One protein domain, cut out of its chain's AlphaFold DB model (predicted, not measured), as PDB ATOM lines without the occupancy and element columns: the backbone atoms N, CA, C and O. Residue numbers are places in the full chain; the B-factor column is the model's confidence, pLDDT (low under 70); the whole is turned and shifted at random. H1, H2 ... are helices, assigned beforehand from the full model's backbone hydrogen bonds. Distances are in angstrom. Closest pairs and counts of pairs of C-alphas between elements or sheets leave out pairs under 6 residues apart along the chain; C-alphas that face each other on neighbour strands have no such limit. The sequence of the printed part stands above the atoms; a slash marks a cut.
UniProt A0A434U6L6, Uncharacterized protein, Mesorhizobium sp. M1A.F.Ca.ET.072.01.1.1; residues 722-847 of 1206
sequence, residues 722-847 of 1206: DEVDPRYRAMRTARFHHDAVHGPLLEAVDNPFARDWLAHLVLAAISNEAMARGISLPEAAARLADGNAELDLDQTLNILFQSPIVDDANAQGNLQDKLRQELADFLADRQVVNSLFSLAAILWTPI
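AT A GLANCE: This is residues 722 to 847 of the 1206 residues of an uncharacterized protein of Mesorhizobium sp. M1A.F.Ca.ET.072.01.1.1 (UniProt A0A434U6L6). What shape is this? Helix H2 runs through the middle, H1, H3, H4 and H6 pack on it, H5 packs on H4, and residues 807 to 813 stick out. How large is it? The printed part has 126 residues with six named helices, H1 to H6 in order, all helix. It is compact, radius of gyration of the C-alphas 15.9 A, spanning 58 by 33 by 25 A.

IN THESE COORDINATES: Where does H1 begin? H1, residues 726 to 742, begins at C-alpha (43.198, 69.570, 19.222). What follows? H2 is 752 to 773, 32.0 A long, H3 777 to 785, H4 793 to 800, H5 815 to 828 and H6 830 to 843, ending at C-alpha (51.622, 79.578, 23.610).

HOW THE PARTS SIT: What touches H2? H1 forms a hairpin with it, the closest C-alphas, Val 741 and Pro 752, 5.4 A apart. Are the backbones complete? Every O i to N i+4 pair is within hydrogen-bond range in H1 to H4, and 8 of 10 in H5 and H6.

THE WHOLE: Which link is long? H4 to H5. Where is pLDDT under 70? Residues 800 to 819.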
ATOM      1  N   ASP A 722      43.291  75.126  12.751       82.88
ATOM      2  CA  ASP A 722      43.215  76.387  13.505       82.88
ATOM      3  C   ASP A 722      43.276  76.127  15.025       82.88
ATOM      4  O   ASP A 722      43.314  74.983  15.469       82.88
ATOM      5  N   GLU A 723      43.230  77.174  15.857       78.12
ATOM      6  CA  GLU A 723      43.415  77.075  17.320       78.12
ATOM      7  C   GLU A 723      42.389  76.196  18.057       78.12
ATOM      8  O   GLU A 723      42.677  75.691  19.143       78.12
ATOM      9  N   VAL A 724      41.211  75.983  17.467       79.19
ATOM     10  CA  VAL A 724      40.167  75.094  18.008       79.19
ATOM     11  C   VAL A 724      40.558  73.618  17.839       79.19
ATOM     12  O   VAL A 724      40.166  72.752  18.631       79.19
ATOM     13  N   ASP A 725      41.380  73.313  16.831       84.44
ATOM     14  CA  ASP A 725      41.798  71.956  16.516       84.44
ATOM     15  C   ASP A 725      42.692  71.387  17.636       84.44
ATOM     16  O   ASP A 725      43.704  71.998  18.003       84.44
ATOM     17  N   PRO A 726      42.369  70.209  18.201       84.69
ATOM     18  CA  PRO A 726      43.198  69.570  19.222       84.69
ATOM     19  C   PRO A 726      44.662  69.381  18.796       84.69
ATOM     20  O   PRO A 726      45.561  69.469  19.632       84.69
ATOM     21  N   ARG A 727      44.926  69.155  17.501       88.25
ATOM     22  CA  ARG A 727      46.282  68.963  16.955       88.25
ATOM     23  C   ARG A 727      47.110  70.232  17.096       88.25
ATOM     24  O   ARG A 727      48.271  70.175  17.506       88.25
ATOM     25  N   TYR A 728      46.495  71.370  16.789       90.06
ATOM     26  CA  TYR A 728      47.120  72.676  16.885       90.06
ATOM     27  C   TYR A 728      47.510  72.993  18.337       90.06
ATOM     28  O   TYR A 728      48.667  73.313  18.619       90.06
ATOM     29  N   ARG A 729      46.575  72.790  19.276       90.62
ATOM     30  CA  ARG A 729      46.788  72.984  20.722       90.62
ATOM     31  C   ARG A 729      47.885  72.073  21.275       90.62
ATOM     32  O   ARG A 729      48.796  72.541  21.959       90.62
ATOM     33  N   ALA A 730      47.848  70.789  20.917       90.81
ATOM     34  CA  ALA A 730      48.834  69.803  21.349       90.81
ATOM     35  C   ALA A 730      50.254  70.141  20.868       90.81
ATOM     36  O   ALA A 730      51.200  70.125  21.660       90.81
ATOM     37  N   MET A 731      50.425  70.479  19.581       92.38
ATOM     38  CA  MET A 731      51.747  70.813  19.039       92.38
ATOM     39  C   MET A 731      52.307  72.095  19.643       92.38
ATOM     40  O   MET A 731      53.507  72.169  19.909       92.38
ATOM     41  N   ARG A 732      51.446  73.075  19.912       92.44
ATOM     42  CA  ARG A 732      51.829  74.330  20.551       92.44
ATOM     43  C   ARG A 732      52.381  74.120  21.960       92.44
ATOM     44  O   ARG A 732      53.508  74.535  22.238       92.44
ATOM     45  N   THR A 733      51.643  73.413  22.817       93.25
ATOM     46  CA  THR A 733      52.110  73.078  24.172       93.25
ATOM     47  C   THR A 733      53.389  72.232  24.119       93.25
ATOM     48  O   THR A 733      54.348  72.500  24.845       93.25
ATOM     49  N   ALA A 734      53.465  71.252  23.213       92.25
ATOM     50  CA  ALA A 734      54.650  70.408  23.060       92.25
ATOM     51  C   ALA A 734      55.896  71.191  22.608       92.25
ATOM     52  O   ALA A 734      57.001  70.912  23.084       92.25
ATOM     53  N   ARG A 735      55.738  72.171  21.710       93.75
ATOM     54  CA  ARG A 735      56.836  73.026  21.244       93.75
ATOM     55  C   ARG A 735      57.360  73.925  22.357       93.75
ATOM     56  O   ARG A 735      58.574  74.028  22.506       93.75
ATOM     57  N   PHE A 736      56.469  74.512  23.155       95.19
ATOM     58  CA  PHE A 736      56.841  75.324  24.315       95.19
ATOM     59  C   PHE A 736      57.747  74.551  25.288       95.19
ATOM     60  O   PHE A 736      58.833  75.023  25.627       95.19
ATOM     61  N   HIS A 737      57.366  73.326  25.669       91.94
ATOM     62  CA  HIS A 737      58.198  72.489  26.542       91.94
ATOM     63  C   HIS A 737      59.508  72.042  25.878       91.94
ATOM     64  O   HIS A 737      60.545  71.976  26.537       91.94
ATOM     65  N   HIS A 738      59.497  71.760  24.572       92.06
ATOM     66  CA  HIS A 738      60.719  71.416  23.845       92.06
ATOM     67  C   HIS A 738      61.729  72.576  23.841       92.06
ATOM     68  O   HIS A 738      62.892  72.373  24.199       92.06
ATOM     69  N   ASP A 739      61.284  73.787  23.497       92.75
ATOM     70  CA  ASP A 739      62.140  74.977  23.443       92.75
ATOM     71  C   ASP A 739      62.563  75.452  24.840       92.75
ATOM     72  O   ASP A 739      63.638  76.033  24.982       92.75
ATOM     73  N   ALA A 740      61.798  75.140  25.891       93.06
ATOM     74  CA  ALA A 740      62.244  75.353  27.265       93.06
ATOM     75  C   ALA A 740      63.536  74.585  27.574       93.06
ATOM     76  O   ALA A 740      64.474  75.133  28.146       93.06
ATOM     77  N   VAL A 741      63.588  73.303  27.203       89.50
ATOM     78  CA  VAL A 741      64.693  72.406  27.564       89.50
ATOM     79  C   VAL A 741      65.864  72.550  26.593       89.50
ATOM     80  O   VAL A 741      67.017  72.670  27.023       89.50
ATOM     81  N   HIS A 742      65.575  72.550  25.292       87.31
ATOM     82  CA  HIS A 742      66.571  72.473  24.221       87.31
ATOM     83  C   HIS A 742      66.814  73.803  23.504       87.31
ATOM     84  O   HIS A 742      67.806  73.931  22.786       87.31
ATOM     85  N   GLY A 743      65.925  74.782  23.680       87.00
ATOM     86  CA  GLY A 743      66.012  76.069  23.008       87.00
ATOM     87  C   GLY A 743      67.022  77.027  23.653       87.00
ATOM     88  O   GLY A 743      67.449  76.840  24.796       87.00
ATOM     89  N   PRO A 744      67.400  78.091  22.925       88.56
ATOM     90  CA  PRO A 744      68.414  79.048  23.370       88.56
ATOM     91  C   PRO A 744      67.902  80.040  24.429       88.56
ATOM     92  O   PRO A 744      68.698  80.646  25.138       88.56
ATOM     93  N   LEU A 745      66.581  80.225  24.559       89.06
ATOM     94  CA  LEU A 745      66.001  81.257  25.433       89.06
ATOM     95  C   LEU A 745      66.323  81.034  26.917       89.06
ATOM     96  O   LEU A 745      66.562  81.995  27.637       89.06
ATOM     97  N   LEU A 746      66.387  79.781  27.375       89.25
ATOM     98  CA  LEU A 746      66.737  79.441  28.760       89.25
ATOM     99  C   LEU A 746      68.174  78.923  28.903       89.25
ATOM    100  O   LEU A 746      68.488  78.231  29.871       89.25
ATOM    101  N   GLU A 747      69.068  79.264  27.968       83.00
ATOM    102  CA  GLU A 747      70.455  78.787  27.995       83.00
ATOM    103  C   GLU A 747      71.203  79.196  29.275       83.00
ATOM    104  O   GLU A 747      71.993  78.409  29.790       83.00
ATOM    105  N   ALA A 748      70.867  80.361  29.844       82.62
ATOM    106  CA  ALA A 748      71.423  80.869  31.103       82.62
ATOM    107  C   ALA A 748      71.187  79.947  32.317       82.62
ATOM    108  O   ALA A 748      71.901  80.039  33.314       82.62
ATOM    109  N   VAL A 749      70.199  79.051  32.247       84.75
ATOM    110  CA  VAL A 749      69.940  78.044  33.278       84.75
ATOM    111  C   VAL A 749      70.619  76.746  32.853       84.75
ATOM    112  O   VAL A 749      70.093  76.023  32.020       84.75
ATOM    113  N   ASP A 750      71.777  76.400  33.410       75.88
ATOM    114  CA  ASP A 750      72.543  75.219  32.962       75.88
ATOM    115  C   ASP A 750      71.816  73.874  33.146       75.88
ATOM    116  O   ASP A 750      72.132  72.897  32.469       75.88
ATOM    117  N   ASN A 751      70.873  73.796  34.089       76.50
ATOM    118  CA  ASN A 751      70.197  72.563  34.479       76.50
ATOM    119  C   ASN A 751      68.922  72.331  33.634       76.50
ATOM    120  O   ASN A 751      67.918  73.005  33.877       76.50
ATOM    121  N   PRO A 752      68.886  71.343  32.712       78.06
ATOM    122  CA  PRO A 752      67.722  71.104  31.853       78.06
ATOM    123  C   PRO A 752      66.458  70.717  32.633       78.06
ATOM    124  O   PRO A 752      65.353  71.056  32.224       78.06
ATOM    125  N   PHE A 753      66.613  70.056  33.787       75.38
ATOM    126  CA  PHE A 753      65.484  69.740  34.666       75.38
ATOM    127  C   PHE A 753      64.894  71.000  35.304       75.38
ATOM    128  O   PHE A 753      63.682  71.088  35.472       75.38
ATOM    129  N   ALA A 754      65.734  71.980  35.653       80.69
ATOM    130  CA  ALA A 754      65.252  73.261  36.160       80.69
ATOM    131  C   ALA A 754      64.517  74.044  35.062       80.69
ATOM    132  O   ALA A 754      63.462  74.606  35.336       80.69
ATOM    133  N   ARG A 755      65.010  74.014  33.811       88.31
ATOM    134  CA  ARG A 755      64.323  74.632  32.662       88.31
ATOM    135  C   ARG A 755      62.912  74.083  32.465       88.31
ATOM    136  O   ARG A 755      61.972  74.858  32.323       88.31
ATOM    137  N   ASP A 756      62.763  72.758  32.498       84.44
ATOM    138  CA  ASP A 756      61.457  72.109  32.362       84.44
ATOM    139  C   ASP A 756      60.499  72.520  33.492       84.44
ATOM    140  O   ASP A 756      59.340  72.855  33.245       84.44
ATOM    141  N   TRP A 757      60.985  72.578  34.736       82.81
ATOM    142  CA  TRP A 757      60.185  73.044  35.872       82.81
ATOM    143  C   TRP A 757      59.764  74.510  35.756       82.81
ATOM    144  O   TRP A 757      58.604  74.819  36.028       82.81
ATOM    145  N   LEU A 758      60.660  75.401  35.326       89.00
ATOM    146  CA  LEU A 758      60.325  76.810  35.094       89.00
ATOM    147  C   LEU A 758      59.258  76.964  33.999       89.00
ATOM    148  O   LEU A 758      58.357  77.790  34.135       89.00
ATOM    149  N   ALA A 759      59.310  76.140  32.950       90.25
ATOM    150  CA  ALA A 759      58.290  76.135  31.903       90.25
ATOM    151  C   ALA A 759      56.923  75.668  32.423       90.25
ATOM    152  O   ALA A 759      55.919  76.341  32.187       90.25
ATOM    153  N   HIS A 760      56.874  74.572  33.190       86.00
ATOM    154  CA  HIS A 760      55.638  74.121  33.843       86.00
ATOM    155  C   HIS A 760      55.071  75.179  34.799       86.00
ATOM    156  O   HIS A 760      53.861  75.398  34.822       86.00
ATOM    157  N   LEU A 761      55.938  75.842  35.570       87.62
ATOM    158  CA  LEU A 761      55.555  76.899  36.502       87.62
ATOM    159  C   LEU A 761      54.891  78.076  35.778       87.62
ATOM    160  O   LEU A 761      53.813  78.510  36.174       87.62
ATOM    161  N   VAL A 762      55.520  78.578  34.715       91.50
ATOM    162  CA  VAL A 762      55.016  79.727  33.950       91.50
ATOM    163  C   VAL A 762      53.719  79.385  33.225       91.50
ATOM    164  O   VAL A 762      52.780  80.178  33.269       91.50
ATOM    165  N   LEU A 763      53.623  78.195  32.623       91.19
ATOM    166  CA  LEU A 763      52.380  77.729  32.008       91.19
ATOM    167  C   LEU A 763      51.250  77.650  33.042       91.19
ATOM    168  O   LEU A 763      50.148  78.128  32.776       91.19
ATOM    169  N   ALA A 764      51.522  77.102  34.229       88.31
ATOM    170  CA  ALA A 764      50.541  77.022  35.305       88.31
ATOM    171  C   ALA A 764      50.124  78.409  35.815       88.31
ATOM    172  O   ALA A 764      48.933  78.643  36.002       88.31
ATOM    173  N   ALA A 765      51.065  79.337  36.006       89.44
ATOM    174  CA  ALA A 765      50.772  80.695  36.467       89.44
ATOM    175  C   ALA A 765      49.892  81.457  35.463       89.44
ATOM    176  O   ALA A 765      48.839  81.978  35.832       89.44
ATOM    177  N   ILE A 766      50.289  81.474  34.184       93.31
ATOM    178  CA  ILE A 766      49.555  82.179  33.122       93.31
ATOM    179  C   ILE A 766      48.167  81.564  32.934       93.31
ATOM    180  O   ILE A 766      47.182  82.297  32.870       93.31
ATOM    181  N   SER A 767      48.070  80.232  32.889       92.12
ATOM    182  CA  SER A 767      46.785  79.547  32.697       92.12
ATOM    183  C   SER A 767      45.843  79.776  33.880       92.12
ATOM    184  O   SER A 767      44.672  80.071  33.670       92.12
ATOM    185  N   ASN A 768      46.348  79.729  35.119       89.12
ATOM    186  CA  ASN A 768      45.533  79.994  36.305       89.12
ATOM    187  C   ASN A 768      44.987  81.426  36.334       89.12
ATOM    188  O   ASN A 768      43.799  81.604  36.599       89.12
ATOM    189  N   GLU A 769      45.806  82.439  36.034       91.62
ATOM    190  CA  GLU A 769      45.336  83.832  35.953       91.62
ATOM    191  C   GLU A 769      44.312  84.003  34.817       91.62
ATOM    192  O   GLU A 769      43.273  84.646  34.996       91.62
ATOM    193  N   ALA A 770      44.563  83.375  33.664       93.62
ATOM    194  CA  ALA A 770      43.657  83.405  32.521       93.62
ATOM    195  C   ALA A 770      42.290  82.777  32.844       93.62
ATOM    196  O   ALA A 770      41.258  83.341  32.475       93.62
ATOM    197  N   MET A 771      42.270  81.644  33.553       91.75
ATOM    198  CA  MET A 771      41.049  80.974  34.020       91.75
ATOM    199  C   MET A 771      40.339  81.782  35.112       91.75
ATOM    200  O   MET A 771      39.121  81.935  35.087       91.75
ATOM    201  N   ALA A 772      41.086  82.335  36.072       87.69
ATOM    202  CA  ALA A 772      40.519  83.073  37.197       87.69
ATOM    203  C   ALA A 772      39.783  84.348  36.767       87.69
ATOM    204  O   ALA A 772      38.782  84.723  37.382       87.69
ATOM    205  N   ARG A 773      40.275  85.014  35.715       90.38
ATOM    206  CA  ARG A 773      39.726  86.277  35.202       90.38
ATOM    207  C   ARG A 773      38.904  86.132  33.921       90.38
ATOM    208  O   ARG A 773      38.287  87.115  33.517       90.38
ATOM    209  N   GLY A 774      38.901  84.959  33.287       92.38
ATOM    210  CA  GLY A 774      38.262  84.749  31.983       92.38
ATOM    211  C   GLY A 774      38.909  85.564  30.855       92.38
ATOM    212  O   GLY A 774      38.209  86.040  29.966       92.38
ATOM    213  N   ILE A 775      40.230  85.765  30.911       95.44
ATOM    214  CA  ILE A 775      41.017  86.565  29.949       95.44
ATOM    215  C   ILE A 775      41.906  85.671  29.077       95.44
ATOM    216  O   ILE A 775      42.022  84.469  29.327       95.44
ATOM    217  N   SER A 776      42.530  86.235  28.044       95.00
ATOM    218  CA  SER A 776      43.446  85.504  27.155       95.00
ATOM    219  C   SER A 776      44.827  85.251  27.793       95.00
ATOM    220  O   SER A 776      45.231  85.959  28.719       95.00
ATOM    221  N   LEU A 777      45.587  84.268  27.284       94.69
ATOM    222  CA  LEU A 777      46.959  83.992  27.755       94.69
ATOM    223  C   LEU A 777      47.907  85.209  27.641       94.69
ATOM    224  O   LEU A 777      48.622  85.466  28.609       94.69
ATOM    225  N   PRO A 778      47.910  86.000  26.543       95.81
ATOM    226  CA  PRO A 778      48.729  87.213  26.459       95.81
ATOM    227  C   PRO A 778      48.380  88.252  27.529       95.81
ATOM    228  O   PRO A 778      49.274  88.861  28.115       95.81
ATOM    229  N   GLU A 779      47.088  88.457  27.803       95.00
ATOM    230  CA  GLU A 779      46.631  89.401  28.829       95.00
ATOM    231  C   GLU A 779      47.024  88.927  30.231       95.00
ATOM    232  O   GLU A 779      47.492  89.726  31.043       95.00
ATOM    233  N   ALA A 780      46.892  87.628  30.510       94.62
ATOM    234  CA  ALA A 780      47.343  87.028  31.760       94.62
ATOM    235  C   ALA A 780      48.867  87.144  31.935       94.62
ATOM    236  O   ALA A 780      49.335  87.531  33.005       94.62
ATOM    237  N   ALA A 781      49.644  86.890  30.876       94.56
ATOM    238  CA  ALA A 781      51.096  87.045  30.884       94.56
ATOM    239  C   ALA A 781      51.522  88.502  31.140       94.56
ATOM    240  O   ALA A 781      52.428  88.738  31.938       94.56
ATOM    241  N   ALA A 782      50.838  89.479  30.531       93.69
ATOM    242  CA  ALA A 782      51.084  90.899  30.783       93.69
ATOM    243  C   ALA A 782      50.779  91.280  32.241       93.69
ATOM    244  O   ALA A 782      51.595  91.924  32.895       93.69
ATOM    245  N   ARG A 783      49.651  90.815  32.797       93.44
ATOM    246  CA  ARG A 783      49.307  91.043  34.212       93.44
ATOM    247  C   ARG A 783      50.329  90.429  35.166       93.44
ATOM    248  O   ARG A 783      50.669  91.067  36.158       93.44
ATOM    249  N   LEU A 784      50.811  89.221  34.873       91.50
ATOM    250  CA  LEU A 784      51.875  88.558  35.631       91.50
ATOM    251  C   LEU A 784      53.180  89.361  35.580       91.50
ATOM    252  O   LEU A 784      53.788  89.591  36.622       91.50
ATOM    253  N   ALA A 785      53.582  89.832  34.397       88.88
ATOM    254  CA  ALA A 785      54.781  90.651  34.224       88.88
ATOM    255  C   ALA A 785      54.683  92.015  34.940       88.88
ATOM    256  O   ALA A 785      55.671  92.484  35.504       88.88
ATOM    257  N   ASP A 786      53.490  92.616  34.970       88.44
ATOM    258  CA  ASP A 786      53.218  93.895  35.635       88.44
ATOM    259  C   ASP A 786      52.986  93.767  37.157       88.44
ATOM    260  O   ASP A 786      52.806  94.777  37.839       88.44
ATOM    261  N   GLY A 787      52.954  92.543  37.704       85.75
ATOM    262  CA  GLY A 787      52.672  92.287  39.125       85.75
ATOM    263  C   GLY A 787      51.207  92.506  39.534       85.75
ATOM    264  O   GLY A 787      50.919  92.719  40.707       85.75
ATOM    265  N   ASN A 788      50.279  92.472  38.573       86.81
ATOM    266  CA  ASN A 788      48.835  92.678  38.756       86.81
ATOM    267  C   ASN A 788      48.017  91.371  38.728       86.81
ATOM    268  O   ASN A 788      46.777  91.409  38.738       86.81
ATOM    269  N   ALA A 789      48.688  90.226  38.608       84.31
ATOM    270  CA  ALA A 789      48.059  88.915  38.658       84.31
ATOM    271  C   ALA A 789      47.585  88.575  40.075       84.31
ATOM    272  O   ALA A 789      48.077  89.120  41.062       84.31
ATOM    273  N   GLU A 790      46.607  87.680  40.174       80.12
ATOM    274  CA  GLU A 790      46.139  87.156  41.456       80.12
ATOM    275  C   GLU A 790      47.243  86.387  42.191       80.12
ATOM    276  O   GLU A 790      47.320  86.454  43.417       80.12
ATOM    277  N   LEU A 791      48.093  85.689  41.433       78.19
ATOM    278  CA  LEU A 791      49.268  84.981  41.927       78.19
ATOM    279  C   LEU A 791      50.487  85.404  41.124       78.19
ATOM    280  O   LEU A 791      50.452  85.393  39.893       78.19
ATOM    281  N   ASP A 792      51.575  85.724  41.812       84.19
ATOM    282  CA  ASP A 792      52.873  85.865  41.160       84.19
ATOM    283  C   ASP A 792      53.550  84.491  40.943       84.19
ATOM    284  O   ASP A 792      53.037  83.425  41.318       84.19
ATOM    285  N   LEU A 793      54.709  84.498  40.279       85.44
ATOM    286  CA  LEU A 793      55.463  83.273  39.993       85.44
ATOM    287  C   LEU A 793      55.985  82.591  41.270       85.44
ATOM    288  O   LEU A 793      56.083  81.367  41.287       85.44
ATOM    289  N   ASP A 794      56.282  83.344  42.333       82.19
ATOM    290  CA  ASP A 794      56.799  82.795  43.594       82.19
ATOM    291  C   ASP A 794      55.684  82.127  44.411       82.19
ATOM    292  O   ASP A 794      55.822  81.002  44.889       82.19
ATOM    293  N   GLN A 795      54.514  82.757  44.481       79.94
ATOM    294  CA  GLN A 795      53.309  82.176  45.063       79.94
ATOM    295  C   GLN A 795      52.897  80.909  44.313       79.94
ATOM    296  O   GLN A 795      52.632  79.883  44.943       79.94
ATOM    297  N   THR A 796      52.918  80.938  42.975       78.81
ATOM    298  CA  THR A 796      52.645  79.748  42.154       78.81
ATOM    299  C   THR A 796      53.676  78.647  42.417       78.81
ATOM    300  O   THR A 796      53.312  77.476  42.526       78.81
ATOM    301  N   LEU A 797      54.954  79.004  42.586       79.81
ATOM    302  CA  LEU A 797      56.012  78.059  42.935       79.81
ATOM    303  C   LEU A 797      55.717  77.400  44.287       79.81
ATOM    304  O   LEU A 797      55.756  76.180  44.383       79.81
ATOM    305  N   ASN A 798      55.334  78.170  45.302       73.75
ATOM    306  CA  ASN A 798      54.999  77.648  46.633       73.75
ATOM    307  C   ASN A 798      53.803  76.687  46.610       73.75
ATOM    308  O   ASN A 798      53.763  75.701  47.345       73.75
ATOM    309  N   ILE A 799      52.843  76.952  45.728       70.44
ATOM    310  CA  ILE A 799      51.657  76.124  45.526       70.44
ATOM    311  C   ILE A 799      51.975  74.829  44.775       70.44
ATOM    312  O   ILE A 799      51.402  73.793  45.099       70.44
ATOM    313  N   LEU A 800      52.837  74.872  43.757       65.88
ATOM    314  CA  LEU A 800      53.225  73.682  42.991       65.88
ATOM    315  C   LEU A 800      54.244  72.820  43.751       65.88
ATOM    316  O   LEU A 800      54.255  71.599  43.597       65.88
ATOM    317  N   PHE A 801      55.078  73.451  44.582       63.00
ATOM    318  CA  PHE A 801      56.157  72.845  45.356       63.00
ATOM    319  C   PHE A 801      55.842  72.934  46.859       63.00
ATOM    320  O   PHE A 801      56.458  73.686  47.613       63.00
ATOM    321  N   GLN A 802      54.864  72.145  47.298       60.78
ATOM    322  CA  GLN A 802      54.349  72.185  48.666       60.78
ATOM    323  C   GLN A 802      55.216  71.346  49.619       60.78
ATOM    324  O   GLN A 802      54.999  70.143  49.760       60.78
ATOM    325  N   SER A 803      56.163  71.977  50.320       43.38
ATOM    326  CA  SER A 803      56.786  71.387  51.515       43.38
ATOM    327  C   SER A 803      56.177  72.033  52.766       43.38
ATOM    328  O   SER A 803      56.157  73.262  52.847       43.38
ATOM    329  N   PRO A 804      55.687  71.270  53.763       37.41
ATOM    330  CA  PRO A 804      55.265  71.860  55.027       37.41
ATOM    331  C   PRO A 804      56.483  72.505  55.706       37.41
ATOM    332  O   PRO A 804      57.457  71.826  56.039       37.41
ATOM    333  N   ILE A 805      56.444  73.825  55.885       33.06
ATOM    334  CA  ILE A 805      57.412  74.549  56.711       33.06
ATOM    335  C   ILE A 805      57.127  74.147  58.159       33.06
ATOM    336  O   ILE A 805      56.064  74.445  58.696       33.06
ATOM    337  N   VAL A 806      58.057  73.421  58.776       33.16
ATOM    338  CA  VAL A 806      58.016  73.131  60.212       33.16
ATOM    339  C   VAL A 806      58.791  74.245  60.908       33.16
ATOM    340  O   VAL A 806      60.018  74.285  60.817       33.16
ATOM    341  N   ASP A 807      58.078  75.153  61.572       27.44
ATOM    342  CA  ASP A 807      58.666  76.154  62.469       27.44
ATOM    343  C   ASP A 807      59.203  75.449  63.726       27.44
ATOM    344  O   ASP A 807      58.519  75.323  64.740       27.44
ATOM    345  N   ASP A 808      60.440  74.953  63.669       29.89
ATOM    346  CA  ASP A 808      61.170  74.497  64.853       29.89
ATOM    347  C   ASP A 808      62.420  75.365  65.043       29.89
ATOM    348  O   ASP A 808      63.378  75.295  64.273       29.89
ATOM    349  N   ALA A 809      62.413  76.202  66.085       28.92
ATOM    350  CA  ALA A 809      63.469  77.174  66.382       28.92
ATOM    351  C   ALA A 809      64.842  76.532  66.688       28.92
ATOM    352  O   ALA A 809      65.852  77.236  66.721       28.92
ATOM    353  N   ASN A 810      64.888  75.209  66.894       30.92
ATOM    354  CA  ASN A 810      66.113  74.432  67.105       30.92
ATOM    355  C   ASN A 810      66.462  73.485  65.941       30.92
ATOM    356  O   ASN A 810      67.505  72.823  65.993       30.92
ATOM    357  N   ALA A 811      65.648  73.414  64.884       30.47
ATOM    358  CA  ALA A 811      66.015  72.688  63.678       30.47
ATOM    359  C   ALA A 811      67.008  73.540  62.877       30.47
ATOM    360  O   ALA A 811      66.663  74.584  62.328       30.47
ATOM    361  N   GLN A 812      68.271  73.104  62.804       26.02
ATOM    362  CA  GLN A 812      69.197  73.603  61.785       26.02
ATOM    363  C   GLN A 812      68.485  73.512  60.429       26.02
ATOM    364  O   GLN A 812      68.104  72.415  60.027       26.02
ATOM    365  N   GLY A 813      68.251  74.672  59.802       29.95
ATOM    366  CA  GLY A 813      67.278  74.884  58.728       29.95
ATOM    367  C   GLY A 813      67.123  73.718  57.752       29.95
ATOM    368  O   GLY A 813      68.108  73.170  57.251       29.95
ATOM    369  N   ASN A 814      65.869  73.348  57.485       35.16
ATOM    370  CA  ASN A 814      65.510  72.258  56.587       35.16
ATOM    371  C   ASN A 814      66.253  72.374  55.242       35.16
ATOM    372  O   ASN A 814      65.920  73.172  54.373       35.16
ATOM    373  N   LEU A 815      67.222  71.479  55.029       39.09
ATOM    374  CA  LEU A 815      67.893  71.211  53.748       39.09
ATOM    375  C   LEU A 815      66.927  70.773  52.620       39.09
ATOM    376  O   LEU A 815      67.368  70.579  51.485       39.09
ATOM    377  N   GLN A 816      65.638  70.595  52.936       45.78
ATOM    378  CA  GLN A 816      64.571  70.119  52.055       45.78
ATOM    379  C   GLN A 816      64.179  71.131  50.970       45.78
ATOM    380  O   GLN A 816      63.611  70.726  49.967       45.78
ATOM    381  N   ASP A 817      64.585  72.397  51.080       57.31
ATOM    382  CA  ASP A 817      64.040  73.475  50.250       57.31
ATOM    383  C   ASP A 817      64.895  73.910  49.048       57.31
ATOM    384  O   ASP A 817      64.656  74.936  48.425       57.31
ATOM    385  N   LYS A 818      65.953  73.165  48.711       61.50
ATOM    386  CA  LYS A 818      66.974  73.661  47.770       61.50
ATOM    387  C   LYS A 818      66.560  73.700  46.297       61.50
ATOM    388  O   LYS A 818      67.119  74.525  45.593       61.50
ATOM    389  N   LEU A 819      65.680  72.815  45.801       66.88
ATOM    390  CA  LEU A 819      65.199  72.926  44.408       66.88
ATOM    391  C   LEU A 819      64.242  74.110  44.277       66.88
ATOM    392  O   LEU A 819      64.385  74.890  43.345       66.88
ATOM    393  N   ARG A 820      63.318  74.271  45.233       74.88
ATOM    394  CA  ARG A 820      62.466  75.462  45.308       74.88
ATOM    395  C   ARG A 820      63.321  76.718  45.411       74.88
ATOM    396  O   ARG A 820      63.109  77.627  44.630       74.88
ATOM    397  N   GLN A 821      64.323  76.728  46.290       75.44
ATOM    398  CA  GLN A 821      65.257  77.844  46.416       75.44
ATOM    399  C   GLN A 821      66.022  78.096  45.113       75.44
ATOM    400  O   GLN A 821      66.106  79.231  44.691       75.44
ATOM    401  N   GLU A 822      66.528  77.060  44.442       78.12
ATOM    402  CA  GLU A 822      67.216  77.185  43.149       78.12
ATOM    403  C   GLU A 822      66.289  77.766  42.066       78.12
ATOM    404  O   GLU A 822      66.694  78.655  41.325       78.12
ATOM    405  N   LEU A 823      65.028  77.323  42.004       83.38
ATOM    406  CA  LEU A 823      64.018  77.898  41.112       83.38
ATOM    407  C   LEU A 823      63.666  79.338  41.506       83.38
ATOM    408  O   LEU A 823      63.582  80.186  40.628       83.38
ATOM    409  N   ALA A 824      63.516  79.637  42.795       85.38
ATOM    410  CA  ALA A 824      63.260  80.982  43.307       85.38
ATOM    411  C   ALA A 824      64.434  81.932  43.015       85.38
ATOM    412  O   ALA A 824      64.215  83.070  42.610       85.38
ATOM    413  N   ASP A 825      65.675  81.454  43.131       86.69
ATOM    414  CA  ASP A 825      66.886  82.195  42.779       86.69
ATOM    415  C   ASP A 825      66.900  82.506  41.269       86.69
ATOM    416  O   ASP A 825      67.225  83.626  40.873       86.69
ATOM    417  N   PHE A 826      66.475  81.560  40.419       88.94
ATOM    418  CA  PHE A 826      66.275  81.816  38.988       88.94
ATOM    419  C   PHE A 826      65.135  82.807  38.716       88.94
ATOM    420  O   PHE A 826      65.275  83.662  37.848       88.94
ATOM    421  N   LEU A 827      64.025  82.742  39.455       89.06
ATOM    422  CA  LEU A 827      62.912  83.693  39.334       89.06
ATOM    423  C   LEU A 827      63.263  85.094  39.861       89.06
ATOM    424  O   LEU A 827      62.655  86.077  39.445       89.06
ATOM    425  N   ALA A 828      64.255  85.212  40.745       89.62
ATOM    426  CA  ALA A 828      64.786  86.499  41.178       89.62
ATOM    427  C   ALA A 828      65.635  87.177  40.084       89.62
ATOM    428  O   ALA A 828      65.780  88.405  40.083       89.62
ATOM    429  N   ASP A 829      66.176  86.407  39.133       91.06
ATOM    430  CA  ASP A 829      66.904  86.936  37.985       91.06
ATOM    431  C   ASP A 829      65.941  87.438  36.896       91.06
ATOM    432  O   ASP A 829      65.281  86.680  36.179       91.06
ATOM    433  N   ARG A 830      65.919  88.762  36.711       89.38
ATOM    434  CA  ARG A 830      65.112  89.422  35.675       89.38
ATOM    435  C   ARG A 830      65.421  88.927  34.266       89.38
ATOM    436  O   ARG A 830      64.521  88.929  33.433       89.38
ATOM    437  N   GLN A 831      66.658  88.530  33.967       91.88
ATOM    438  CA  GLN A 831      67.000  88.005  32.647       91.88
ATOM    439  C   GLN A 831      66.313  86.659  32.399       91.88
ATOM    440  O   GLN A 831      65.765  86.447  31.314       91.88
ATOM    441  N   VAL A 832      66.293  85.779  33.402       91.31
ATOM    442  CA  VAL A 832      65.613  84.482  33.318       91.31
ATOM    443  C   VAL A 832      64.104  84.686  33.201       91.31
ATOM    444  O   VAL A 832      63.496  84.135  32.287       91.31
ATOM    445  N   VAL A 833      63.506  85.543  34.033       91.88
ATOM    446  CA  VAL A 833      62.065  85.851  33.974       91.88
ATOM    447  C   VAL A 833      61.659  86.441  32.620       91.88
ATOM    448  O   VAL A 833      60.696  85.980  32.009       91.88
ATOM    449  N   ASN A 834      62.416  87.404  32.086       92.38
ATOM    450  CA  ASN A 834      62.149  87.958  30.755       92.38
ATOM    451  C   ASN A 834      62.252  86.890  29.657       92.38
ATOM    452  O   ASN A 834      61.456  86.881  28.716       92.38
ATOM    453  N   SER A 835      63.216  85.978  29.783       94.38
ATOM    454  CA  SER A 835      63.383  84.864  28.849       94.38
ATOM    455  C   SER A 835      62.229  83.864  28.943       94.38
ATOM    456  O   SER A 835      61.777  83.363  27.917       94.38
ATOM    457  N   LEU A 836      61.692  83.633  30.145       93.56
ATOM    458  CA  LEU A 836      60.512  82.802  30.375       93.56
ATOM    459  C   LEU A 836      59.250  83.387  29.733       93.56
ATOM    460  O   LEU A 836      58.535  82.663  29.046       93.56
ATOM    461  N   PHE A 837      58.988  84.687  29.891       94.00
ATOM    462  CA  PHE A 837      57.854  85.332  29.217       94.00
ATOM    463  C   PHE A 837      58.040  85.394  27.696       94.00
ATOM    464  O   PHE A 837      57.075  85.231  26.951       94.00
ATOM    465  N   SER A 838      59.278  85.563  27.222       94.69
ATOM    466  CA  SER A 838      59.593  85.492  25.789       94.69
ATOM    467  C   SER A 838      59.342  84.090  25.226       94.69
ATOM    468  O   SER A 838      58.806  83.954  24.132       94.69
ATOM    469  N   LEU A 839      59.681  83.045  25.987       95.12
ATOM    470  CA  LEU A 839      59.378  81.656  25.647       95.12
ATOM    471  C   LEU A 839      57.865  81.388  25.661       95.12
ATOM    472  O   LEU A 839      57.351  80.735  24.755       95.12
ATOM    473  N   ALA A 840      57.144  81.917  26.655       95.38
ATOM    474  CA  ALA A 840      55.696  81.766  26.775       95.38
ATOM    475  C   ALA A 840      54.938  82.316  25.559       95.38
ATOM    476  O   ALA A 840      53.853  81.823  25.270       95.38
ATOM    477  N   ALA A 841      55.527  83.242  24.789       95.06
ATOM    478  CA  ALA A 841      54.944  83.741  23.544       95.06
ATOM    479  C   ALA A 841      54.540  82.631  22.562       95.06
ATOM    480  O   ALA A 841      53.523  82.768  21.884       95.06
ATOM    481  N   ILE A 842      55.263  81.504  22.556       94.50
ATOM    482  CA  ILE A 842      54.942  80.312  21.752       94.50
ATOM    483  C   ILE A 842      53.501  79.819  22.001       94.50
ATOM    484  O   ILE A 842      52.872  79.276  21.098       94.50
ATOM    485  N   LEU A 843      52.957  80.029  23.204       94.06
ATOM    486  CA  LEU A 843      51.622  79.578  23.610       94.06
ATOM    487  C   LEU A 843      50.473  80.371  22.966       94.06
ATOM    488  O   LEU A 843      49.322  79.964  23.079       94.06
ATOM    489  N   TRP A 844      50.744  81.491  22.298       93.25
ATOM    490  CA  TRP A 844      49.710  82.296  21.633       93.25
ATOM    491  C   TRP A 844      50.142  82.859  20.279       93.25
ATOM    492  O   TRP A 844      49.334  83.476  19.586       93.25
ATOM    493  N   THR A 845      51.392  82.660  19.861       92.69
ATOM    494  CA  THR A 845      51.792  82.964  18.487       92.69
ATOM    495  C   THR A 845      51.257  81.902  17.516       92.69
ATOM    496  O   THR A 845      51.087  80.731  17.887       92.69
ATOM    497  N   PRO A 846      50.950  82.287  16.263       90.69
ATOM    498  CA  PRO A 846      50.612  81.328  15.222       90.69
ATOM    499  C   PRO A 846      51.788  80.407  14.878       90.69
ATOM    500  O   PRO A 846      52.941  80.835  14.913       90.69
ATOM    501  N   ILE A 847      51.490  79.158  14.515       91.81
ATOM    502  CA  ILE A 847      52.497  78.212  14.014       91.81
ATOM    503  C   ILE A 847      53.012  78.690  12.646       91.81
ATOM    504  O   ILE A 847      52.230  79.081  11.779       91.81
TER     505      ILE A 847